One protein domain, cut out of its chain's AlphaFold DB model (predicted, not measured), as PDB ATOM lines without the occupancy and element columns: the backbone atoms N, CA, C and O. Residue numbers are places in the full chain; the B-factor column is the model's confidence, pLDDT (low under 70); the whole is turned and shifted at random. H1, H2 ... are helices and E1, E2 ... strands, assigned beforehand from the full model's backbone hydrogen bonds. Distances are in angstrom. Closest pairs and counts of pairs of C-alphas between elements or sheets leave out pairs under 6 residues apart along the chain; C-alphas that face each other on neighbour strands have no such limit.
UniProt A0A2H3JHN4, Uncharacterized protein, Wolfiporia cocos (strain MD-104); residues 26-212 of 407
ATOM      1  N   HIS A  26      14.682  15.527 129.738       95.12
ATOM      2  CA  HIS A  26      15.290  15.442 131.058       95.12
ATOM      3  C   HIS A  26      16.580  14.612 131.105       95.12
ATOM      4  O   HIS A  26      17.269  14.625 132.118       95.12
ATOM      5  N   THR A  27      16.893  13.860 130.046       94.69
ATOM      6  CA  THR A  27      18.140  13.068 129.960       94.69
ATOM      7  C   THR A  27      19.273  13.825 129.274       94.69
ATOM      8  O   THR A  27      20.401  13.339 129.214       94.69
ATOM      9  N   GLY A  28      18.974  15.016 128.747       95.06
ATOM     10  CA  GLY A  28      19.968  15.878 128.132       95.06
ATOM     11  C   GLY A  28      21.005  16.360 129.141       95.06
ATOM     12  O   GLY A  28      20.774  16.406 130.350       95.06
ATOM     13  N   ARG A  29      22.152  16.777 128.619       96.44
ATOM     14  CA  ARG A  29      23.201  17.465 129.370       96.44
ATOM     15  C   ARG A  29      23.309  18.894 128.849       96.44
ATOM     16  O   ARG A  29      22.936  19.158 127.705       96.44
ATOM     17  N   THR A  30      23.792  19.817 129.668       96.00
ATOM     18  CA  THR A  30      24.178  21.143 129.173       96.00
ATOM     19  C   THR A  30      25.336  21.007 128.186       96.00
ATOM     20  O   THR A  30      25.981  19.960 128.105       96.00
ATOM     21  N   CYS A  31      25.580  22.040 127.387       93.25
ATOM     22  CA  CYS A  31      26.705  22.085 126.457       93.25
ATOM     23  C   CYS A  31      26.716  20.973 125.376       93.25
ATOM     24  O   CYS A  31      27.753  20.702 124.768       93.25
ATOM     25  N   SER A  32      25.580  20.312 125.113       87.62
ATOM     26  CA  SER A  32      25.529  19.100 124.280       87.62
ATOM     27  C   SER A  32      25.291  19.338 122.781       87.62
ATOM     28  O   SER A  32      25.256  18.369 122.023       87.62
ATOM     29  N   SER A  33      25.070  20.576 122.326       81.00
ATOM     30  CA  SER A  33      24.843  20.853 120.900       81.00
ATOM     31  C   SER A  33      26.154  20.987 120.123       81.00
ATOM     32  O   SER A  33      27.062  21.697 120.543       81.00
ATOM     33  N   THR A  34      26.221  20.351 118.954       75.69
ATOM     34  CA  THR A  34      27.273  20.535 117.937       75.69
ATOM     35  C   THR A  34      26.787  21.447 116.803       75.69
ATOM     36  O   THR A  34      25.661  21.236 116.344       75.69
ATOM     37  N   PRO A  35      27.616  22.372 116.270       64.00
ATOM     38  CA  PRO A  35      29.017  22.652 116.620       64.00
ATOM     39  C   PRO A  35      29.172  23.467 117.916       64.00
ATOM     40  O   PRO A  35      28.211  24.065 118.393       64.00
ATOM     41  N   SER A  36      30.391  23.485 118.472       64.88
ATOM     42  CA  SER A  36      30.727  24.332 119.625       64.88
ATOM     43  C   SER A  36      30.449  25.787 119.275       64.88
ATOM     44  O   SER A  36      30.999  26.304 118.301       64.88
ATOM     45  N   LEU A  37      29.612  26.440 120.074       79.94
ATOM     46  CA  LEU A  37      29.493  27.890 120.037       79.94
ATOM     47  C   LEU A  37      30.824  28.502 120.494       79.94
ATOM     48  O   LEU A  37      31.563  27.898 121.278       79.94
ATOM     49  N   GLU A  38      31.138  29.687 119.978       88.81
ATOM     50  CA  GLU A  38      32.190  30.531 120.541       88.81
ATOM     51  C   GLU A  38      31.832  30.798 122.008       88.81
ATOM     52  O   GLU A  38      30.700  31.179 122.311       88.81
ATOM     53  N   ILE A  39      32.765  30.537 122.922       91.31
ATOM     54  CA  ILE A  39      32.547  30.766 124.351       91.31
ATOM     55  C   ILE A  39      32.984  32.205 124.639       91.31
ATOM     56  O   ILE A  39      34.164  32.514 124.453       91.31
ATOM     57  N   PRO A  40      32.075  33.099 125.062       92.88
ATOM     58  CA  PRO A  40      32.450  34.454 125.419       92.88
ATOM     59  C   PRO A  40      33.341  34.447 126.662       92.88
ATOM     60  O   PRO A  40      33.135  33.674 127.599       92.88
ATOM     61  N   ALA A  41      34.300  35.365 126.705       91.19
ATOM     62  CA  ALA A  41      35.008  35.668 127.934       91.19
ATOM     63  C   ALA A  41      34.047  36.342 128.927       91.19
ATOM     64  O   ALA A  41      33.176  37.118 128.533       91.19
ATOM     65  N   SER A  42      34.230  36.079 130.215       90.81
ATOM     66  CA  SER A  42      33.589  36.820 131.302       90.81
ATOM     67  C   SER A  42      34.655  37.233 132.304       90.81
ATOM     68  O   SER A  42      35.638  36.521 132.510       90.81
ATOM     69  N   TRP A  43      34.473  38.396 132.920       86.06
ATOM     70  CA  TRP A  43      35.352  38.864 133.994       86.06
ATOM     71  C   TRP A  43      34.961  38.283 135.353       86.06
ATOM     72  O   TRP A  43      35.762  38.299 136.284       86.06
ATOM     73  N   VAL A  44      33.744  37.750 135.464       89.94
ATOM     74  CA  VAL A  44      33.285  37.021 136.641       89.94
ATOM     75  C   VAL A  44      33.496  35.542 136.371       89.94
ATOM     76  O   VAL A  44      32.968  34.988 135.408       89.94
ATOM     77  N   ALA A  45      34.278  34.891 137.226       91.06
ATOM     78  CA  ALA A  45      34.486  33.460 137.114       91.06
ATOM     79  C   ALA A  45      33.149  32.722 137.289       91.06
ATOM     80  O   ALA A  45      32.423  32.926 138.260       91.06
ATOM     81  N   TYR A  46      32.852  31.834 136.351       93.50
ATOM     82  CA  TYR A  46      31.777  30.862 136.451       93.50
ATOM     83  C   TYR A  46      32.313  29.513 135.980       93.50
ATOM     84  O   TYR A  46      33.349  29.420 135.322       93.50
ATOM     85  N   THR A  47      31.624  28.449 136.359       92.62
ATOM     86  CA  THR A  47      31.989  27.090 135.959       92.62
ATOM     87  C   THR A  47      31.516  26.762 134.543       92.62
ATOM     88  O   THR A  47      30.365  27.006 134.189       92.62
ATOM     89  N   ASP A  48      32.395  26.141 133.764       93.00
ATOM     90  CA  ASP A  48      32.133  25.533 132.456       93.00
ATOM     91  C   ASP A  48      31.719  24.052 132.566       93.00
ATOM     92  O   ASP A  48      31.667  23.332 131.567       93.00
ATOM     93  N   ALA A  49      31.409  23.577 133.778       95.88
ATOM     94  CA  ALA A  49      31.030  22.194 134.006       95.88
ATOM     95  C   ALA A  49      29.765  21.809 133.225       95.88
ATOM     96  O   ALA A  49      28.837  22.596 133.018       95.88
ATOM     97  N   VAL A  50      29.718  20.538 132.829       96.56
ATOM     98  CA  VAL A  50      28.572  19.947 132.141       96.56
ATOM     99  C   VAL A  50      27.582  19.428 133.179       96.56
ATOM    100  O   VAL A  50      27.871  18.466 133.894       96.56
ATOM    101  N   TYR A  51      26.388  20.009 133.209       96.69
ATOM    102  CA  TYR A  51      25.308  19.648 134.121       96.69
ATOM    103  C   TYR A  51      24.242  18.789 133.442       96.69
ATOM    104  O   TYR A  51      24.203  18.665 132.217       96.69
ATOM    105  N   ASP A  52      23.348  18.211 134.241       96.62
ATOM    106  CA  ASP A  52      22.081  17.705 133.714       96.62
ATOM    107  C   ASP A  52      21.247  18.876 133.186       96.62
ATOM    108  O   ASP A  52      21.221  19.958 133.778       96.62
ATOM    109  N   ARG A  53      20.565  18.671 132.059       96.12
ATOM    110  CA  ARG A  53      19.672  19.672 131.478       96.12
ATOM    111  C   ARG A  53      18.448  19.837 132.374       96.12
ATOM    112  O   ARG A  53      17.678  18.901 132.585       96.12
ATOM    113  N   LEU A  54      18.228  21.056 132.847       96.56
ATOM    114  CA  LEU A  54      16.958  21.471 133.409       96.56
ATOM    115  C   LEU A  54      15.951  21.638 132.268       96.56
ATOM    116  O   LEU A  54      16.173  22.385 131.317       96.56
ATOM    117  N   PHE A  55      14.819  20.953 132.380       96.56
ATOM    118  CA  PHE A  55      13.682  21.123 131.486       96.56
ATOM    119  C   PHE A  55      12.434  21.400 132.317       96.56
ATOM    120  O   PHE A  55      12.155  20.677 133.273       96.56
ATOM    121  N   LEU A  56      11.699  22.446 131.947       96.06
ATOM    122  CA  LEU A  56      10.453  22.852 132.583       96.06
ATOM    123  C   LEU A  56       9.455  23.212 131.473       96.06
ATOM    124  O   LEU A  56       9.759  24.084 130.657       96.06
ATOM    125  N   PRO A  57       8.273  22.574 131.413       95.06
ATOM    126  CA  PRO A  57       7.282  22.878 130.389       95.06
ATOM    127  C   PRO A  57       6.736  24.303 130.558       95.06
ATOM    128  O   PRO A  57       6.664  24.840 131.669       95.06
ATOM    129  N   LEU A  58       6.263  24.887 129.454       94.31
ATOM    130  CA  LEU A  58       5.717  26.249 129.404       94.31
ATOM    131  C   LEU A  58       4.662  26.515 130.493       94.31
ATOM    132  O   LEU A  58       4.719  27.529 131.187       94.31
ATOM    133  N   ASP A  59       3.736  25.577 130.703       92.50
ATOM    134  CA  ASP A  59       2.673  25.690 131.713       92.50
ATOM    135  C   ASP A  59       3.199  25.728 133.159       92.50
ATOM    136  O   ASP A  59       2.548  26.276 134.057       92.50
ATOM    137  N   GLN A  60       4.367  25.137 133.420       93.06
ATOM    138  CA  GLN A  60       5.013  25.208 134.730       93.06
ATOM    139  C   GLN A  60       5.717  26.551 134.916       93.06
ATOM    140  O   GLN A  60       5.555  27.166 135.970       93.06
ATOM    141  N   LEU A  61       6.429  27.014 133.888       94.75
ATOM    142  CA  LEU A  61       7.146  28.291 133.876       94.75
ATOM    143  C   LEU A  61       6.206  29.492 134.027       94.75
ATOM    144  O   LEU A  61       6.504  30.436 134.754       94.75
ATOM    145  N   LEU A  62       5.041  29.430 133.380       94.25
ATOM    146  CA  LEU A  62       4.043  30.498 133.385       94.25
ATOM    147  C   LEU A  62       2.977  30.343 134.477       94.25
ATOM    148  O   LEU A  62       2.131  31.218 134.642       94.25
ATOM    149  N   GLY A  63       3.007  29.254 135.251       90.81
ATOM    150  CA  GLY A  63       1.936  28.910 136.193       90.81
ATOM    151  C   GLY A  63       1.684  29.942 137.302       90.81
ATOM    152  O   GLY A  63       0.585  29.972 137.853       90.81
ATOM    153  N   ASN A  64       2.676  30.783 137.608       88.62
ATOM    154  CA  ASN A  64       2.600  31.837 138.626       88.62
ATOM    155  C   ASN A  64       2.608  33.259 138.039       88.62
ATOM    156  O   ASN A  64       2.710  34.225 138.792       88.62
ATOM    157  N   VAL A  65       2.532  33.394 136.717       91.12
ATOM    158  CA  VAL A  65       2.658  34.672 136.008       91.12
ATOM    159  C   VAL A  65       1.267  35.233 135.717       91.12
ATOM    160  O   VAL A  65       0.334  34.480 135.425       91.12
ATOM    161  N   CYS A  66       1.087  36.549 135.831       93.25
ATOM    162  CA  CYS A  66      -0.187  37.194 135.532       93.25
ATOM    163  C   CYS A  66      -0.550  37.052 134.041       93.25
ATOM    164  O   CYS A  66       0.321  36.986 133.173       93.25
ATOM    165  N   GLY A  67      -1.851  37.035 133.734       93.50
ATOM    166  CA  GLY A  67      -2.338  36.841 132.362       93.50
ATOM    167  C   GLY A  67      -1.775  37.860 131.363       93.50
ATOM    168  O   GLY A  67      -1.403  37.483 130.260       93.50
ATOM    169  N   GLU A  68      -1.622  39.120 131.777       95.19
ATOM    170  CA  GLU A  68      -1.097  40.205 130.931       95.19
ATOM    171  C   GLU A  68       0.340  39.958 130.452       95.19
ATOM    172  O   GLU A  68       0.688  40.350 129.343       95.19
ATOM    173  N   GLN A  69       1.167  39.278 131.254       95.38
ATOM    174  CA  GLN A  69       2.523  38.884 130.860       95.38
ATOM    175  C   GLN A  69       2.552  37.541 130.121       95.38
ATOM    176  O   GLN A  69       3.415  37.323 129.277       95.38
ATOM    177  N   VAL A  70       1.612  36.637 130.412       95.69
ATOM    178  CA  VAL A  70       1.542  35.313 129.774       95.69
ATOM    179  C   VAL A  70       1.256  35.416 128.277       95.69
ATOM    180  O   VAL A  70       1.900  34.718 127.496       95.69
ATOM    181  N   GLU A  71       0.317  36.269 127.872       95.88
ATOM    182  CA  GLU A  71      -0.090  36.400 126.467       95.88
ATOM    183  C   GLU A  71       1.058  36.793 125.517       95.88
ATOM    184  O   GLU A  71       1.288  36.057 124.555       95.88
ATOM    185  N   PRO A  72       1.842  37.868 125.760       96.31
ATOM    186  CA  PRO A  72       2.956  38.215 124.876       96.31
ATOM    187  C   PRO A  72       4.050  37.139 124.856       96.31
ATOM    188  O   PRO A  72       4.605  36.858 123.797       96.31
ATOM    189  N   ILE A  73       4.321  36.474 125.986       96.44
ATOM    190  CA  ILE A  73       5.305  35.382 126.039       96.44
ATOM    191  C   ILE A  73       4.852  34.194 125.181       96.44
ATOM    192  O   ILE A  73       5.657  33.601 124.472       96.44
ATOM    193  N   LYS A  74       3.563  33.844 125.224       96.12
ATOM    194  CA  LYS A  74       3.006  32.773 124.387       96.12
ATOM    195  C   LYS A  74       2.967  33.138 122.907       96.12
ATOM    196  O   LYS A  74       3.080  32.241 122.076       96.12
ATOM    197  N   ALA A  75       2.778  34.417 122.588       96.81
ATOM    198  CA  ALA A  75       2.722  34.895 121.214       96.81
ATOM    199  C   ALA A  75       4.096  34.859 120.524       96.81
ATOM    200  O   ALA A  75       4.162  34.507 119.348       96.81
ATOM    201  N   THR A  76       5.170  35.197 121.246       96.75
ATOM    202  CA  THR A  76       6.540  35.287 120.704       96.75
ATOM    203  C   THR A  76       7.582  34.673 121.655       96.75
ATOM    204  O   THR A  76       8.460  35.387 122.160       96.75
ATOM    205  N   PRO A  77       7.498  33.363 121.965       96.69
ATOM    206  CA  PRO A  77       8.340  32.715 122.975       96.69
ATOM    207  C   PRO A  77       9.844  32.811 122.682       96.69
ATOM    208  O   PRO A  77      10.643  32.910 123.606       96.69
ATOM    209  N   GLU A  78      10.250  32.843 121.416       96.25
ATOM    210  CA  GLU A  78      11.644  32.954 120.966       96.25
ATOM    211  C   GLU A  78      12.326  34.278 121.353       96.25
ATOM    212  O   GLU A  78      13.550  34.339 121.512       96.25
ATOM    213  N   THR A  79      11.539  35.337 121.568       96.94
ATOM    214  CA  THR A  79      12.051  36.651 121.996       96.94
ATOM    215  C   THR A  79      12.447  36.678 123.473       96.94
ATOM    216  O   THR A  79      13.186  37.563 123.913       96.94
ATOM    217  N   PHE A  80      12.089  35.642 124.235       97.81
ATOM    218  CA  PHE A  80      12.385  35.514 125.656       97.81
ATOM    219  C   PHE A  80      13.299  34.316 125.936       97.81
ATOM    220  O   PHE A  80      13.158  33.241 125.359       97.81
ATOM    221  N   LEU A  81      14.221  34.497 126.876       98.06
ATOM    222  CA  LEU A  81      14.837  33.398 127.608       98.06
ATOM    223  C   LEU A  81      14.277  33.385 129.026       98.06
ATOM    224  O   LEU A  81      13.874  34.410 129.570       98.06
ATOM    225  N   VAL A  82      14.253  32.214 129.634       97.62
ATOM    226  CA  VAL A  82      13.710  31.999 130.970       97.62
ATOM    227  C   VAL A  82      14.866  31.866 131.934       97.62
ATOM    228  O   VAL A  82      15.722  31.015 131.729       97.62
ATOM    229  N   VAL A  83      14.870  32.668 132.993       97.88
ATOM    230  CA  VAL A  83      15.882  32.628 134.048       97.88
ATOM    231  C   VAL A  83      15.265  32.032 135.313       97.88
ATOM    232  O   VAL A  83      14.292  32.561 135.855       97.88
ATOM    233  N   ILE A  84      15.844  30.932 135.793       96.50
ATOM    234  CA  ILE A  84      15.404  30.177 136.971       96.50
ATOM    235  C   ILE A  84      16.504  30.200 138.032       96.50
ATOM    236  O   ILE A  84      17.449  29.413 137.949       96.50
ATOM    237  N   PRO A  85      16.403  31.061 139.056       95.69
ATOM    238  CA  PRO A  85      17.320  31.004 140.185       95.69
ATOM    239  C   PRO A  85      17.171  29.701 140.975       95.69
ATOM    240  O   PRO A  85      16.068  29.172 141.140       95.69
ATOM    241  N   TYR A  86      18.267  29.192 141.525       92.94
ATOM    242  CA  TYR A  86      18.209  28.006 142.373       92.94
ATOM    243  C   TYR A  86      17.598  28.365 143.725       92.94
ATOM    244  O   TYR A  86      17.920  29.377 144.343       92.94
ATOM    245  N   GLY A  87      16.657  27.539 144.180       85.62
ATOM    246  CA  GLY A  87      15.806  27.851 145.322       85.62
ATOM    247  C   GLY A  87      14.660  28.818 144.995       85.62
ATOM    248  O   GLY A  87      13.993  29.280 145.924       85.62
ATOM    249  N   ALA A  88      14.397  29.128 143.715       75.81
ATOM    250  CA  ALA A  88      13.335  30.048 143.302       75.81
ATOM    251  C   ALA A  88      11.932  29.539 143.647       75.81
ATOM    252  O   ALA A  88      11.299  28.788 142.907       75.81
ATOM    253  N   GLY A  89      11.407  30.003 144.773       77.50
ATOM    254  CA  GLY A  89       9.978  30.002 145.074       77.50
ATOM    255  C   GLY A  89       9.531  31.383 145.548       77.50
ATOM    256  O   GLY A  89      10.328  32.322 145.593       77.50
ATOM    257  N   ASN A  90       8.268  31.511 145.960       72.25
ATOM    258  CA  ASN A  90       7.733  32.761 146.514       72.25
ATOM    259  C   ASN A  90       8.580  33.293 147.694       72.25
ATOM    260  O   ASN A  90       8.751  34.497 147.890       72.25
ATOM    261  N   GLY A  91       9.186  32.380 148.459       77.19
ATOM    262  CA  GLY A  91      10.086  32.728 149.554       77.19
ATOM    263  C   GLY A  91      11.395  33.396 149.119       77.19
ATOM    264  O   GLY A  91      11.969  34.134 149.915       77.19
ATOM    265  N   LEU A  92      11.879  33.156 147.894       82.88
ATOM    266  CA  LEU A  92      13.186  33.653 147.456       82.88
ATOM    267  C   LEU A  92      13.174  35.176 147.327       82.88
ATOM    268  O   LEU A  92      14.025  35.833 147.910       82.88
ATOM    269  N   TYR A  93      12.184  35.732 146.633       77.38
ATOM    270  CA  TYR A  93      12.115  37.168 146.340       77.38
ATOM    271  C   TYR A  93      11.571  37.997 147.508       77.38
ATOM    272  O   TYR A  93      11.782  39.203 147.580       77.38
ATOM    273  N   THR A  94      10.896  37.354 148.462       80.00
ATOM    274  CA  THR A  94      10.446  38.009 149.701       80.00
ATOM    275  C   THR A  94      11.529  38.039 150.781       80.00
ATOM    276  O   THR A  94      11.404  38.768 151.767       80.00
ATOM    277  N   LYS A  95      12.610  37.264 150.622       82.38
ATOM    278  CA  LYS A  95      13.719  37.221 151.576       82.38
ATOM    279  C   LYS A  95      14.543  38.507 151.484       82.38
ATOM    280  O   LYS A  95      15.014  38.889 150.415       82.38
ATOM    281  N   LYS A  96      14.774  39.152 152.634       79.19
ATOM    282  CA  LYS A  96      15.700  40.288 152.746       79.19
ATOM    283  C   LYS A  96      17.074  39.885 152.184       79.19
ATOM    284  O   LYS A  96      17.601  38.849 152.586       79.19
ATOM    285  N   GLY A  97      17.616  40.696 151.276       79.31
ATOM    286  CA  GLY A  97      18.872  40.435 150.560       79.31
ATOM    287  C   GLY A  97      18.693  39.997 149.103       79.31
ATOM    288  O   GLY A  97      19.568  40.264 148.301       79.31
ATOM    289  N   ASN A  98      17.539  39.441 148.721       84.94
ATOM    290  CA  ASN A  98      17.292  38.990 147.342       84.94
ATOM    291  C   ASN A  98      16.513  40.013 146.497       84.94
ATOM    292  O   ASN A  98      15.960  39.672 145.454       84.94
ATOM    293  N   GLN A  99      16.427  41.261 146.962       85.88
ATOM    294  CA  GLN A  99      15.684  42.334 146.288       85.88
ATOM    295  C   GLN A  99      16.350  42.765 144.975       85.88
ATOM    296  O   GLN A  99      15.672  43.302 144.107       85.88
ATOM    297  N   HIS A 100      17.650  42.490 144.843       89.88
ATOM    298  CA  HIS A 100      18.482  42.868 143.704       89.88
ATOM    299  C   HIS A 100      18.893  41.670 142.842       89.88
ATOM    300  O   HIS A 100      19.617  41.850 141.875       89.88
ATOM    301  N   LEU A 101      18.382  40.461 143.108       91.50
ATOM    302  CA  LEU A 101      18.831  39.243 142.422       91.50
ATOM    303  C   LEU A 101      18.729  39.339 140.888       91.50
ATOM    304  O   LEU A 101      19.594  38.846 140.173       91.50
ATOM    305  N   ASN A 102      17.686  39.978 140.358       93.69
ATOM    306  CA  ASN A 102      17.555  40.201 138.917       93.69
ATOM    307  C   ASN A 102      18.592  41.198 138.374       93.69
ATOM    308  O   ASN A 102      19.017  41.061 137.232       93.69
ATOM    309  N   GLN A 103      18.994  42.185 139.174       92.62
ATOM    310  CA  GLN A 103      20.053  43.132 138.826       92.62
ATOM    311  C   GLN A 103      21.418  42.447 138.883       92.62
ATOM    312  O   GLN A 103      22.182  42.601 137.940       92.62
ATOM    313  N   ASP A 104      21.675  41.622 139.901       93.31
ATOM    314  CA  ASP A 104      22.924  40.864 140.054       93.31
ATOM    315  C   ASP A 104      23.122  39.887 138.887       93.31
ATOM    316  O   ASP A 104      24.192  39.823 138.279       93.31
ATOM    317  N   ILE A 105      22.058  39.167 138.506       96.06
ATOM    318  CA  ILE A 105      22.087  38.290 137.331       96.06
ATOM    319  C   ILE A 105      22.321  39.118 136.066       96.06
ATOM    320  O   ILE A 105      23.171  38.754 135.260       96.06
ATOM    321  N   LEU A 106      21.603  40.229 135.871       95.50
ATOM    322  CA  LEU A 106      21.785  41.067 134.684       95.50
ATOM    323  C   LEU A 106      23.211  41.630 134.596       95.50
ATOM    324  O   LEU A 106      23.806  41.581 133.523       95.50
ATOM    325  N   ALA A 107      23.765  42.114 135.708       91.75
ATOM    326  CA  ALA A 107      25.129  42.620 135.796       91.75
ATOM    327  C   ALA A 107      26.136  41.537 135.400       91.75
ATOM    328  O   ALA A 107      26.979  41.782 134.536       91.75
ATOM    329  N   PHE A 108      25.987  40.320 135.937       94.88
ATOM    330  CA  PHE A 108      26.796  39.170 135.540       94.88
ATOM    331  C   PHE A 108      26.680  38.879 134.039       94.88
ATOM    332  O   PHE A 108      27.699  38.784 133.356       94.88
ATOM    333  N   LEU A 109      25.469  38.781 133.486       95.88
ATOM    334  CA  LEU A 109      25.298  38.481 132.060       95.88
ATOM    335  C   LEU A 109      25.896  39.578 131.166       95.88
ATOM    336  O   LEU A 109      26.433  39.289 130.097       95.88
ATOM    337  N   LYS A 110      25.871  40.834 131.619       93.94
ATOM    338  CA  LYS A 110      26.500  41.956 130.919       93.94
ATOM    339  C   LYS A 110      28.029  41.913 130.927       93.94
ATOM    340  O   LYS A 110      28.638  42.721 130.230       93.94
ATOM    341  N   THR A 111      28.670  40.982 131.637       91.88
ATOM    342  CA  THR A 111      30.133  40.780 131.591       91.88
ATOM    343  C   THR A 111      30.607  39.964 130.388       91.88
ATOM    344  O   THR A 111      31.796  39.996 130.080       91.88
ATOM    345  N   PHE A 112      29.711  39.260 129.685       93.88
ATOM    346  CA  PHE A 112      30.094  38.405 128.559       93.88
ATOM    347  C   PHE A 112      30.598  39.209 127.355       93.88
ATOM    348  O   PHE A 112      29.953  40.169 126.928       93.88
ATOM    349  N   ARG A 113      31.744  38.817 126.790       91.38
ATOM    350  CA  ARG A 113      32.374  39.430 125.610       91.38
ATOM    351  C   ARG A 113      32.817  38.352 124.625       91.38
ATOM    352  O   ARG A 113      33.577  37.462 124.992       91.38
ATOM    353  N   PHE A 114      32.376  38.444 123.375       90.06
ATOM    354  CA  PHE A 114      32.881  37.591 122.295       90.06
ATOM    355  C   PHE A 114      34.152  38.198 121.695       90.06
ATOM    356  O   PHE A 114      34.278  39.422 121.627       90.06
ATOM    357  N   ALA A 115      35.087  37.361 121.235       85.00
ATOM    358  CA  ALA A 115      36.394  37.819 120.754       85.00
ATOM    359  C   ALA A 115      36.264  38.761 119.546       85.00
ATOM    360  O   ALA A 115      37.045  39.690 119.375       85.00
ATOM    361  N   ARG A 116      35.212  38.573 118.747       79.62
ATOM    362  CA  ARG A 116      34.870  39.414 117.590       79.62
ATOM    363  C   ARG A 116      34.553  40.881 117.911       79.62
ATOM    364  O   ARG A 116      34.516  41.687 116.988       79.62
ATOM    365  N   ALA A 117      34.245  41.209 119.168       64.94
ATOM    366  CA  ALA A 117      33.731  42.522 119.560       64.94
ATOM    367  C   ALA A 117      34.788  43.447 120.185       64.94
ATOM    368  O   ALA A 117      34.470  44.595 120.486       64.94
ATOM    369  N   VAL A 118      36.020  42.975 120.410       59.34
ATOM    370  CA  VAL A 118      37.014  43.712 121.201       59.34
ATOM    371  C   VAL A 118      38.174  44.176 120.318       59.34
ATOM    372  O   VAL A 118      38.992  43.365 119.900       59.34
ATOM    373  N   ASP A 119      38.275  45.489 120.091       64.75
ATOM    374  CA  ASP A 119      39.577  46.133 119.873       64.75
ATOM    375  C   ASP A 119      40.302  46.131 121.230       64.75
ATOM    376  O   ASP A 119      39.813  46.741 122.191       64.75
ATOM    377  N   GLU A 120      41.430  45.413 121.323       60.09
ATOM    378  CA  GLU A 120      42.180  45.139 122.568       60.09
ATOM    379  C   GLU A 120      42.501  46.403 123.400       60.09
ATOM    380  O   GLU A 120      42.641  46.320 124.620       60.09
ATOM    381  N   ASP A 121      42.526  47.585 122.779       60.25
ATOM    382  CA  ASP A 121      42.944  48.852 123.390       60.25
ATOM    383  C   ASP A 121      41.847  49.614 124.171       60.25
ATOM    384  O   ASP A 121      42.142  50.634 124.799       60.25
ATOM    385  N   THR A 122      40.586  49.157 124.184       61.03
ATOM    386  CA  THR A 122      39.456  49.968 124.711       61.03
ATOM    387  C   THR A 122      38.903  49.525 126.071       61.03
ATOM    388  O   THR A 122      37.937  50.106 126.570       61.03
ATOM    389  N   VAL A 123      39.489  48.512 126.715       57.78
ATOM    390  CA  VAL A 123      38.915  47.919 127.935       57.78
ATOM    391  C   VAL A 123      39.386  48.656 129.193       57.78
ATOM    392  O   VAL A 123      40.158  48.143 130.001       57.78
ATOM    393  N   ALA A 124      38.889  49.876 129.397       62.00
ATOM    394  CA  ALA A 124      38.860  50.452 130.737       62.00
ATOM    395  C   ALA A 124      37.810  49.684 131.555       62.00
ATOM    396  O   ALA A 124      36.606  49.840 131.346       62.00
ATOM    397  N   VAL A 125      38.269  48.810 132.452       59.34
ATOM    398  CA  VAL A 125      37.409  48.076 133.387       59.34
ATOM    399  C   VAL A 125      36.745  49.097 134.303       59.34
ATOM    400  O   VAL A 125      37.387  49.661 135.189       59.34
ATOM    401  N   VAL A 126      35.464  49.369 134.070       64.38
ATOM    402  CA  VAL A 126      34.665  50.098 135.048       64.38
ATOM    403  C   VAL A 126      34.299  49.095 136.134       64.38
ATOM    404  O   VAL A 126      33.646  48.091 135.854       64.38
ATOM    405  N   ASP A 127      34.783  49.340 137.349       66.88
ATOM    406  CA  ASP A 127      34.472  48.536 138.527       66.88
ATOM    407  C   ASP A 127      32.956  48.601 138.798       66.88
ATOM    408  O   ASP A 127      32.427  49.623 139.237       66.88
ATOM    409  N   LEU A 128      32.241  47.533 138.430       62.91
ATOM    410  CA  LEU A 128      30.779  47.433 138.522       62.91
ATOM    411  C   LEU A 128      30.294  47.434 139.972       62.91
ATOM    412  O   LEU A 128      29.214  47.964 140.241       62.91
ATOM    413  N   ASP A 129      31.093  46.900 140.895       63.19
ATOM    414  CA  ASP A 129      30.762  46.882 142.320       63.19
ATOM    415  C   ASP A 129      30.802  48.310 142.886       63.19
ATOM    416  O   ASP A 129      29.920  48.719 143.642       63.19
ATOM    417  N   ALA A 130      31.745  49.129 142.409       63.12
ATOM    418  CA  ALA A 130      31.808  50.551 142.744       63.12
ATOM    419  C   ALA A 130      30.641  51.372 142.155       63.12
ATOM    420  O   ALA A 130      30.324  52.444 142.672       63.12
ATOM    421  N   ILE A 131      29.997  50.896 141.079       64.00
ATOM    422  CA  ILE A 131      28.824  51.552 140.485       64.00
ATOM    423  C   ILE A 131      27.544  51.195 141.238       64.00
ATOM    424  O   ILE A 131      26.649  52.026 141.314       64.00
ATOM    425  N   THR A 132      27.391  49.976 141.746       65.50
ATOM    426  CA  THR A 132      26.111  49.531 142.318       65.50
ATOM    427  C   THR A 132      25.984  49.827 143.809       65.50
ATOM    428  O   THR A 132      24.871  50.081 144.284       65.50
ATOM    429  N   GLU A 133      27.087  49.876 144.560       74.88
ATOM    430  CA  GLU A 133      27.037  50.138 145.998       74.88
ATOM    431  C   GLU A 133      26.800  51.631 146.304       74.88
ATOM    432  O   GLU A 133      27.714  52.448 146.403       74.88
ATOM    433  N   GLY A 134      25.526  52.005 146.474       76.12
ATOM    434  CA  GLY A 134      25.113  53.342 146.920       76.12
ATOM    435  C   GLY A 134      24.852  54.367 145.812       76.12
ATOM    436  O   GLY A 134      24.528  55.514 146.127       76.12
ATOM    437  N   ALA A 135      24.945  53.981 144.538       77.81
ATOM    438  CA  ALA A 135      24.576  54.860 143.434       77.81
ATOM    439  C   ALA A 135      23.057  55.002 143.271       77.81
ATOM    440  O   ALA A 135      22.262  54.123 143.612       77.81
ATOM    441  N   MET A 136      22.649  56.135 142.705       81.88
ATOM    442  CA  MET A 136      21.257  56.398 142.353       81.88
ATOM    443  C   MET A 136      20.827  55.525 141.159       81.88
ATOM    444  O   MET A 136      21.652  55.255 140.285       81.88
ATOM    445  N   PRO A 137      19.537  55.146 141.046       80.25
ATOM    446  CA  PRO A 137      19.037  54.339 139.928       80.25
ATOM    447  C   PRO A 137      19.428  54.869 138.538       80.25
ATOM    448  O   PRO A 137      19.812  54.088 137.674       80.25
ATOM    449  N   GLU A 138      19.423  56.192 138.351       82.44
ATOM    450  CA  GLU A 138      19.828  56.852 137.098       82.44
ATOM    451  C   GLU A 138      21.314  56.633 136.757       82.44
ATOM    452  O   GLU A 138      21.677  56.512 135.591       82.44
ATOM    453  N   GLN A 139      22.190  56.555 137.764       82.00
ATOM    454  CA  GLN A 139      23.624  56.312 137.565       82.00
ATOM    455  C   GLN A 139      23.887  54.857 137.174       82.00
ATOM    456  O   GLN A 139      24.707  54.594 136.297       82.00
ATOM    457  N   VAL A 140      23.160  53.926 137.794       78.75
ATOM    458  CA  VAL A 140      23.206  52.501 137.446       78.75
ATOM    459  C   VAL A 140      22.720  52.295 136.008       78.75
ATOM    460  O   VAL A 140      23.370  51.602 135.227       78.75
ATOM    461  N   GLU A 141      21.625  52.950 135.620       79.31
ATOM    462  CA  GLU A 141      21.107  52.914 134.250       79.31
ATOM    463  C   GLU A 141      22.102  53.515 133.241       79.31
ATOM    464  O   GLU A 141      22.385  52.900 132.212       79.31
ATOM    465  N   ALA A 142      22.710  54.664 133.556       82.75
ATOM    466  CA  ALA A 142      23.730  55.282 132.710       82.75
ATOM    467  C   ALA A 142      24.973  54.391 132.535       82.75
ATOM    468  O   ALA A 142      25.495  54.270 131.425       82.75
ATOM    469  N   ALA A 143      25.428  53.730 133.602       80.06
ATOM    470  CA  ALA A 143      26.543  52.792 133.539       80.06
ATOM    471  C   ALA A 143      26.212  51.563 132.681       80.06
ATOM    472  O   ALA A 143      27.021  51.158 131.846       80.06
ATOM    473  N   TYR A 144      25.000  51.016 132.810       78.00
ATOM    474  CA  TYR A 144      24.532  49.937 131.945       78.00
ATOM    475  C   TYR A 144      24.434  50.355 130.478       78.00
ATOM    476  O   TYR A 144      24.779  49.555 129.609       78.00
ATOM    477  N   HIS A 145      24.011  51.585 130.185       81.38
ATOM    478  CA  HIS A 145      24.014  52.115 128.822       81.38
ATOM    479  C   HIS A 145      25.427  52.285 128.261       81.38
ATOM    480  O   HIS A 145      25.663  51.937 127.106       81.38
ATOM    481  N   ALA A 146      26.374  52.782 129.062       82.00
ATOM    482  CA  ALA A 146      27.774  52.883 128.657       82.00
ATOM    483  C   ALA A 146      28.382  51.497 128.380       82.00
ATOM    484  O   ALA A 146      29.091  51.316 127.391       82.00
ATOM    485  N   GLN A 147      28.051  50.503 129.208       78.25
ATOM    486  CA  GLN A 147      28.482  49.121 129.015       78.25
ATOM    487  C   GLN A 147      27.881  48.497 127.749       78.25
ATOM    488  O   GLN A 147      28.597  47.815 127.022       78.25
ATOM    489  N   ASP A 148      26.602  48.756 127.460       81.62
ATOM    490  CA  ASP A 148      25.945  48.287 126.233       81.62
ATOM    491  C   ASP A 148      26.524  48.963 124.985       81.62
ATOM    492  O   ASP A 148      26.705  48.310 123.962       81.62
ATOM    493  N   ALA A 149      26.875  50.251 125.064       83.94
ATOM    494  CA  ALA A 149      27.554  50.945 123.971       83.94
ATOM    495  C   ALA A 149      28.939  50.342 123.675       83.94
ATOM    496  O   ALA A 149      29.364  50.316 122.522       83.94
ATOM    497  N   ALA A 150      29.619  49.827 124.703       84.69
ATOM    498  CA  ALA A 150      30.896  49.130 124.580       84.69
ATOM    499  C   ALA A 150      30.755  47.632 124.245       84.69
ATOM    500  O   ALA A 150      31.757  46.975 123.968       84.69
ATOM    501  N   ASN A 151      29.543  47.070 124.299       88.69
ATOM    502  CA  ASN A 151      29.296  45.657 124.041       88.69
ATOM    503  C   ASN A 151      27.984  45.429 123.276       88.69
ATOM    504  O   ASN A 151      26.927  45.251 123.895       88.69
ATOM    505  N   PRO A 152      28.038  45.351 121.936       90.19
ATOM    506  CA  PRO A 152      26.839  45.160 121.127       90.19
ATOM    507  C   PRO A 152      26.118  43.838 121.433       90.19
ATOM    508  O   PRO A 152      24.903  43.753 121.263       90.19
ATOM    509  N   ASP A 153      26.822  42.812 121.930       93.44
ATOM    510  CA  ASP A 153      26.214  41.515 122.243       93.44
ATOM    511  C   ASP A 153      25.265  41.563 123.453       93.44
ATOM    512  O   ASP A 153      24.350  40.745 123.533       93.44
ATOM    513  N   THR A 154      25.424  42.530 124.367       93.81
ATOM    514  CA  THR A 154      24.535  42.700 125.535       93.81
ATOM    515  C   THR A 154      23.525  43.832 125.369       93.81
ATOM    516  O   THR A 154      22.760  44.118 126.292       93.81
ATOM    517  N   GLN A 155      23.488  44.467 124.196       93.19
ATOM    518  CA  GLN A 155      22.637  45.620 123.943       93.19
ATOM    519  C   GLN A 155      21.157  45.304 124.206       93.19
ATOM    520  O   GLN A 155      20.592  44.331 123.698       93.19
ATOM    521  N   GLY A 156      20.518  46.159 125.010       93.81
ATOM    522  CA  GLY A 156      19.089  46.056 125.308       93.81
ATOM    523  C   GLY A 156      18.718  44.864 126.190       93.81
ATOM    524  O   GLY A 156      17.531  44.567 126.316       93.81
ATOM    525  N   MET A 157      19.697  44.175 126.792       96.44
ATOM    526  CA  MET A 157      19.416  43.088 127.725       96.44
ATOM    527  C   MET A 157      18.672  43.595 128.956       96.44
ATOM    528  O   MET A 157      19.124  44.522 129.631       96.44
ATOM    529  N   GLN A 158      17.553  42.950 129.273       96.00
ATOM    530  CA  GLN A 158      16.743  43.262 130.448       96.00
ATOM    531  C   GLN A 158      16.174  41.986 131.060       96.00
ATOM    532  O   GLN A 158      15.799  41.059 130.346       96.00
ATOM    533  N   ILE A 159      16.070  41.958 132.389       96.75
ATOM    534  CA  ILE A 159      15.369  40.896 133.112       96.75
ATOM    535  C   ILE A 159      14.040  41.448 133.612       96.75
ATOM    536  O   ILE A 159      13.987  42.277 134.522       96.75
ATOM    537  N   VAL A 160      12.959  40.965 133.011       95.56
ATOM    538  CA  VAL A 160      11.588  41.290 133.386       95.56
ATOM    539  C   VAL A 160      11.157  40.385 134.530       95.56
ATOM    540  O   VAL A 160      11.172  39.153 134.424       95.56
ATOM    541  N   MET A 161      10.735  41.013 135.625       93.56
ATOM    542  CA  MET A 161      10.219  40.297 136.780       93.56
ATOM    543  C   MET A 161       8.784  39.801 136.535       93.56
ATOM    544  O   MET A 161       7.927  40.561 136.068       93.56
ATOM    545  N   PRO A 162       8.483  38.540 136.873       92.06
ATOM    546  CA  PRO A 162       7.132  37.996 136.826       92.06
ATOM    547  C   PRO A 162       6.223  38.663 137.865       92.06
ATOM    548  O   PRO A 162       6.490  38.644 139.069       92.06
ATOM    549  N   THR A 163       5.088  39.171 137.411       91.00
ATOM    550  CA  THR A 163       3.989  39.640 138.250       91.00
ATOM    551  C   THR A 163       3.154  38.438 138.663       91.00
ATOM    552  O   THR A 163       2.762  37.634 137.818       91.00
ATOM    553  N   GLN A 164       2.885  38.293 139.962       86.25
ATOM    554  CA  GLN A 164       2.145  37.138 140.466       86.25
ATOM    555  C   GLN A 164       0.724  37.097 139.906       86.25
ATOM    556  O   GLN A 164       0.006  38.101 139.910       86.25
ATOM    557  N   SER A 165       0.279  35.912 139.494       83.81
ATOM    558  CA  SER A 165      -1.147  35.666 139.323       83.81
ATOM    559  C   SER A 165      -1.829  35.778 140.694       83.81
ATOM    560  O   SER A 165      -1.448  35.115 141.659       83.81
ATOM    561  N   GLY A 166      -2.861  36.623 140.810       74.44
ATOM    562  CA  GLY A 166      -3.592  36.845 142.072       74.44
ATOM    563  C   GLY A 166      -4.302  35.601 142.640       74.44
ATOM    564  O   GLY A 166      -4.982  35.685 143.658       74.44
ATOM    565  N   THR A 167      -4.168  34.449 141.983       68.44
ATOM    566  CA  THR A 167      -4.748  33.155 142.347       68.44
ATOM    567  C   THR A 167      -3.781  32.253 143.121       68.44
ATOM    568  O   THR A 167      -4.193  31.198 143.607       68.44
ATOM    569  N   GLY A 168      -2.509  32.639 143.265       63.25
ATOM    570  CA  GLY A 168      -1.513  31.851 143.983       63.25
ATOM    571  C   GLY A 168      -1.806  31.750 145.483       63.25
ATOM    572  O   GLY A 168      -1.957  32.754 146.179       63.25
ATOM    573  N   ASN A 169      -1.819  30.526 146.024       63.53
ATOM    574  CA  ASN A 169      -1.761  30.310 147.468       63.53
ATOM    575  C   ASN A 169      -0.388  30.787 147.968       63.53
ATOM    576  O   ASN A 169       0.560  30.006 148.025       63.53
ATOM    577  N   GLY A 170      -0.278  32.054 148.381       65.00
ATOM    578  CA  GLY A 170       0.977  32.660 148.860       65.00
ATOM    579  C   GLY A 170       1.646  31.943 150.047       65.00
ATOM    580  O   GLY A 170       2.744  32.311 150.454       65.00
ATOM    581  N   LYS A 171       1.003  30.904 150.597       72.81
ATOM    582  CA  LYS A 171       1.542  30.017 151.632       72.81
ATOM    583  C   LYS A 171       2.612  29.056 151.115       72.81
ATOM    584  O   LYS A 171       3.454  28.647 151.914       72.81
ATOM    585  N   ASP A 172       2.601  28.702 149.831       73.94
ATOM    586  CA  ASP A 172       3.604  27.793 149.284       73.94
ATOM    587  C   ASP A 172       4.888  28.553 148.918       73.94
ATOM    588  O   ASP A 172       5.041  29.121 147.836       73.94
ATOM    589  N   ARG A 173       5.825  28.600 149.872       68.75
ATOM    590  CA  ARG A 173       7.119  29.280 149.703       68.75
ATOM    591  C   ARG A 173       7.991  28.636 148.630       68.75
ATOM    592  O   ARG A 173       8.861  29.332 148.106       68.75
ATOM    593  N   TYR A 174       7.773  27.354 148.334       68.38
ATOM    594  CA  TYR A 174       8.623  26.535 147.471       68.38
ATOM    595  C   TYR A 174       7.893  25.967 146.261       68.38
ATOM    596  O   TYR A 174       8.487  25.138 145.576       68.38
ATOM    597  N   GLY A 175       6.682  26.451 145.979       75.25
ATOM    598  CA  GLY A 175       5.873  26.006 144.853       75.25
ATOM    599  C   GLY A 175       6.526  26.235 143.490       75.25
ATOM    600  O   GLY A 175       7.740  26.453 143.370       75.25
ATOM    601  N   LYS A 176       5.691  26.191 142.446       80.56
ATOM    602  CA  LYS A 176       6.111  26.330 141.043       80.56
ATOM    603  C   LYS A 176       7.180  27.421 140.852       80.56
ATOM    604  O   LYS A 176       7.124  28.448 141.539       80.56
ATOM    605  N   PRO A 177       8.146  27.205 139.941       82.31
ATOM    606  CA  PRO A 177       9.247  28.135 139.736       82.31
ATOM    607  C   PRO A 177       8.705  29.537 139.476       82.31
ATOM    608  O   PRO A 177       7.755  29.727 138.716       82.31
ATOM    609  N   TRP A 178       9.303  30.523 140.133       86.75
ATOM    610  CA  TRP A 178       8.997  31.919 139.859       86.75
ATOM    611  C   TRP A 178      10.054  32.435 138.883       86.75
ATOM    612  O   TRP A 178      11.124  32.903 139.279       86.75
ATOM    613  N   ALA A 179       9.762  32.186 137.605       93.12
ATOM    614  CA  ALA A 179      10.661  32.378 136.479       93.12
ATOM    615  C   ALA A 179      10.754  33.847 136.058       93.12
ATOM    616  O   ALA A 179       9.725  34.501 135.904       93.12
ATOM    617  N   MET A 180      11.972  34.345 135.844       96.25
ATOM    618  CA  MET A 180      12.207  35.664 135.251       96.25
ATOM    619  C   MET A 180      12.390  35.546 133.741       96.25
ATOM    620  O   MET A 180      12.721  34.472 133.237       96.25
ATOM    621  N   PHE A 181      12.186  36.647 133.020       97.38
ATOM    622  CA  PHE A 181      12.245  36.652 131.560       97.38
ATOM    623  C   PHE A 181      13.341  37.587 131.074       97.38
ATOM    624  O   PHE A 181      13.287  38.790 131.312       97.38
ATOM    625  N   LEU A 182      14.334  37.026 130.400       98.19
ATOM    626  CA  LEU A 182      15.431  37.755 129.787       98.19
ATOM    627  C   LEU A 182      15.073  38.117 128.336       98.19
ATOM    628  O   LEU A 182      14.814  37.240 127.506       98.19
ATOM    629  N   THR A 183      15.089  39.410 128.027       97.62
ATOM    630  CA  THR A 183      14.914  39.975 126.679       97.62
ATOM    631  C   THR A 183      16.197  40.665 126.216       97.62
ATOM    632  O   THR A 183      17.102  40.882 127.019       97.62
ATOM    633  N   GLY A 184      16.287  40.984 124.920       96.81
ATOM    634  CA  GLY A 184      17.459  41.636 124.326       96.81
ATOM    635  C   GLY A 184      18.676  40.716 124.182       96.81
ATOM    636  O   GLY A 184      18.547  39.487 124.271       96.81
ATOM    637  N   GLY A 185      19.839  41.333 123.951       96.19
ATOM    638  CA  GLY A 185      21.094  40.650 123.634       96.19
ATOM    639  C   GLY A 185      21.141  40.116 122.200       96.19
ATOM    640  O   GLY A 185      20.108  39.921 121.554       96.19
ATOM    641  N   SER A 186      22.347  39.874 121.690       95.56
ATOM    642  CA  SER A 186      22.528  39.275 120.368       95.56
ATOM    643  C   SER A 186      22.052  37.820 120.341       95.56
ATOM    644  O   SER A 186      22.032  37.126 121.360       95.56
ATOM    645  N   GLU A 187      21.692  37.330 119.153       94.38
ATOM    646  CA  GLU A 187      21.290  35.931 118.948       94.38
ATOM    647  C   GLU A 187      22.371  34.951 119.431       94.38
ATOM    648  O   GLU A 187      22.076  34.002 120.150       94.38
ATOM    649  N   TRP A 188      23.638  35.258 119.147       93.38
ATOM    650  CA  TRP A 188      24.794  34.480 119.596       93.38
ATOM    651  C   TRP A 188      24.916  34.396 121.116       93.38
ATOM    652  O   TRP A 188      25.131  33.308 121.648       93.38
ATOM    653  N   LEU A 189      24.769  35.523 121.823       95.75
ATOM    654  CA  LEU A 189      24.796  35.506 123.282       95.75
ATOM    655  C   LEU A 189      23.645  34.659 123.818       95.75
ATOM    656  O   LEU A 189      23.855  33.805 124.669       95.75
ATOM    657  N   ARG A 190      22.434  34.846 123.291       96.94
ATOM    658  CA  ARG A 190      21.247  34.089 123.711       96.94
ATOM    659  C   ARG A 190      21.410  32.585 123.486       96.94
ATOM    660  O   ARG A 190      21.035  31.796 124.355       96.94
ATOM    661  N   ASP A 191      21.990  32.193 122.358       95.56
ATOM    662  CA  ASP A 191      22.305  30.801 122.051       95.56
ATOM    663  C   ASP A 191      23.357  30.237 123.003       95.56
ATOM    664  O   ASP A 191      23.150  29.148 123.540       95.56
ATOM    665  N   PHE A 192      24.422  30.990 123.293       96.19
ATOM    666  CA  PHE A 192      25.418  30.605 124.292       96.19
ATOM    667  C   PHE A 192      24.796  30.445 125.687       96.19
ATOM    668  O   PHE A 192      25.034  29.440 126.357       96.19
ATOM    669  N   LEU A 193      23.951  31.386 126.120       97.06
ATOM    670  CA  LEU A 193      23.296  31.318 127.427       97.06
ATOM    671  C   LEU A 193      22.401  30.079 127.547       97.06
ATOM    672  O   LEU A 193      22.405  29.421 128.585       97.06
ATOM    673  N   ALA A 194      21.669  29.731 126.486       96.38
ATOM    674  CA  ALA A 194      20.853  28.520 126.441       96.38
ATOM    675  C   ALA A 194      21.688  27.229 126.335       96.38
ATOM    676  O   ALA A 194      21.277  26.191 126.857       96.38
ATOM    677  N   TYR A 195      22.843  27.288 125.664       96.25
ATOM    678  CA  TYR A 195      23.803  26.191 125.531       96.25
ATOM    679  C   TYR A 195      24.467  25.846 126.865       96.25
ATOM    680  O   TYR A 195      24.411  24.691 127.295       96.25
ATOM    681  N   GLN A 196      25.041  26.850 127.536       96.50
ATOM    682  CA  GLN A 196      25.633  26.714 128.866       96.50
ATOM    683  C   GLN A 196      24.557  26.329 129.880       96.50
ATOM    684  O   GLN A 196      24.761  25.437 130.703       96.50
ATOM    685  N   GLN A 197      23.390  26.971 129.770       97.00
ATOM    686  CA  GLN A 197      22.191  26.804 130.579       97.00
ATOM    687  C   GLN A 197      22.387  27.087 132.063       97.00
ATOM    688  O   GLN A 197      21.691  27.935 132.591       97.00
ATOM    689  N   THR A 198      23.287  26.405 132.764       97.50
ATOM    690  CA  THR A 198      23.481  26.552 134.207       97.50
ATOM    691  C   THR A 198      24.719  27.382 134.511       97.50
ATOM    692  O   THR A 198      25.820  27.066 134.063       97.50
ATOM    693  N   PHE A 199      24.520  28.415 135.327       97.44
ATOM    694  CA  PHE A 199      25.557  29.309 135.825       97.44
ATOM    695  C   PHE A 199      25.624  29.163 137.343       97.44
ATOM    696  O   PHE A 199      24.732  29.627 138.055       97.44
ATOM    697  N   ALA A 200      26.665  28.490 137.833       96.62
ATOM    698  CA  ALA A 200      26.969  28.396 139.258       96.62
ATOM    699  C   ALA A 200      28.192  29.268 139.559       96.62
ATOM    700  O   ALA A 200      29.327  28.839 139.355       96.62
ATOM    701  N   ILE A 201      27.934  30.505 139.981       96.19
ATOM    702  CA  ILE A 201      28.964  31.507 140.295       96.19
ATOM    703  C   ILE A 201      29.316  31.396 141.778       96.19
ATOM    704  O   ILE A 201      30.463  31.149 142.140       96.19
ATOM    705  N   ASP A 202      28.298  31.475 142.639       94.94
ATOM    706  CA  ASP A 202      28.413  31.221 144.072       94.94
ATOM    707  C   ASP A 202      27.076  30.750 144.681       94.94
ATOM    708  O   ASP A 202      26.058  30.590 143.999       94.94
ATOM    709  N   LYS A 203      27.054  30.546 146.004       92.62
ATOM    710  CA  LYS A 203      25.886  30.046 146.754       92.62
ATOM    711  C   LYS A 203      24.646  30.943 146.677       92.62
ATOM    712  O   LYS A 203      23.551  30.471 146.987       92.62
ATOM    713  N   THR A 204      24.818  32.217 146.354       90.81
ATOM    714  CA  THR A 204      23.777  33.246 146.277       90.81
ATOM    715  C   THR A 204      23.391  33.588 144.841       90.81
ATOM    716  O   THR A 204      22.213  33.833 144.586       90.81
ATOM    717  N   LEU A 205      24.335  33.500 143.901       94.75
ATOM    718  CA  LEU A 205      24.149  33.779 142.484       94.75
ATOM    719  C   LEU A 205      24.310  32.491 141.667       94.75
ATOM    720  O   LEU A 205      25.343  32.209 141.065       94.75
ATOM    721  N   THR A 206      23.262  31.669 141.679       96.06
ATOM    722  CA  THR A 206      23.182  30.454 140.861       96.06
ATOM    723  C   THR A 206      21.820  30.355 140.195       96.06
ATOM    724  O   THR A 206      20.784  30.434 140.861       96.06
ATOM    725  N   PHE A 207      21.809  30.171 138.878       97.62
ATOM    726  CA  PHE A 207      20.591  30.153 138.073       97.62
ATOM    727  C   PHE A 207      20.767  29.316 136.803       97.62
ATOM    728  O   PHE A 207      21.886  29.038 136.370       97.62
ATOM    729  N   SER A 208      19.647  28.925 136.197       97.75
ATOM    730  CA  SER A 208      19.613  28.349 134.854       97.75
ATOM    731  C   SER A 208      18.911  29.292 133.871       97.75
ATOM    732  O   SER A 208      17.938  29.946 134.240       97.75
ATOM    733  N   ILE A 209      19.385  29.351 132.626       97.88
ATOM    734  CA  ILE A 209      18.786  30.063 131.497       97.88
ATOM    735  C   ILE A 209      18.346  29.054 130.444       97.88
ATOM    736  O   ILE A 209      19.146  28.253 129.979       97.88
ATOM    737  N   MET A 210      17.083  29.104 130.036       97.00
ATOM    738  CA  MET A 210      16.518  28.152 129.079       97.00
ATOM    739  C   MET A 210      15.649  28.834 128.022       97.00
ATOM    740  O   MET A 210      15.081  29.900 128.257       97.00
ATOM    741  N   LYS A 211      15.546  28.208 126.847       97.00
ATOM    742  CA  LYS A 211      14.591  28.606 125.806       97.00
ATOM    743  C   LYS A 211      13.196  28.100 126.170       97.00
ATOM    744  O   LYS A 211      13.050  27.089 126.854       97.00
ATOM    745  N   PHE A 212      12.167  28.789 125.690       96.44
ATOM    746  CA  PHE A 212      10.814  28.253 125.731       96.44
ATOM    747  C   PHE A 212      10.636  27.166 124.669       96.44
ATOM    748  O   PHE A 212      10.954  27.367 123.499       96.44
TER     749      PHE A 212
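What this domain is: This is residues 26 to 212 of the 407 residues of an uncharacterized protein of Wolfiporia cocos (strain MD-104) (UniProt A0A2H3JHN4). A strongly twisted sheet of five strands makes the core, with H7 packed slantwise over E1 and E5 and H4 close to the edge strand E2. H5 and H6 form a pair beyond H4, where residues 133 to 138 stick out, and long loops run round the outside, residues 26 to 57 among them. The printed part has 187 residues, with seven named helices and five named strands in the order H1 H2 E1 H3 H4 H5 H6 E2 E3 H7 E4 E5; the class is mixed, with under half of the residues in named elements. The sheet is antiparallel, in the order E2 E3 E1 E5 E4. The whole is compact, with a radius of gyration of the C-alphas of 16.8 A and spans of 54 by 44 by 33 A.

How they stand to each other: In the sheet, E1 (residues 81 to 85) has E5 (206 to 211) as one neighbour, with N 82 and O 210 2.8 A apart, and E3 (180 to 183) as the other, with N 83 and O 180 2.8 A apart. E2 (158 to 160) and E3 form a hairpin, with N 160 and O 181 2.8 A apart. E4 (198 to 200) and E5 form another, with N 199 and O 207 2.9 A apart. H4 (101 to 109) and H7 (187 to 196) are on one face of the sheet: two layers, one of helices and one of strands. H7 lies over E1 and E5 at a height over the sheet of 9.1 A, slantwise to the strands, at 41 degrees to E1 on the local plane; the C-alphas of Ala 194 and Met 210 are its closest pair with E5, 5.1 A. H4, at a height of 5.8 A, comes closest to E2 at the C-alphas of Asn 102 and Ile 159, 6.2 A. H5 (128 to 132) is close to H4 but not clearly touching, the closest C-alphas being those of Ala 107 and Leu 128, 7.9 A. H6 (137 to 149) touches H5 with residues 139 to 143 alone, closest at the C-alphas of Thr 132 and Val 140, 6.4 A. H1 (58 to 61) only grazes the sheet and is near H2 (67 to 75); H2 and H3 (90 to 94) are not on the sheet, H2 only just, with 4 pairs of C-alphas within 10 A. Every O i to N i+4 pair is within hydrogen-bond range in H4, H5, H6 and H7, against 3 of 5 in H2 and 0 of 1 in H3, where 0 of 2 O i to N i+3 pairs are; H1 is too short for an i+4 pair.

Where its parts are: H1 begins at C-alpha 58 (5.717, 26.249, 129.404), and E5, 17.4 A long, ends at C-alpha 211 (14.591, 28.606, 125.806). H6 is 18.4 A long, H7 14.2 A and E1 13.0 A.

The domain as a whole: The C-alphas farthest apart are those of Asp 121 and Asn 169, 54.1 A. The printed part has no cut; the links H4 to H5 and E2 to E3 are long. The mean pLDDT of the printed part is 87.1, and residues 35 to 36, 117 to 132, 167 to 170 and 173 to 174 are under 70.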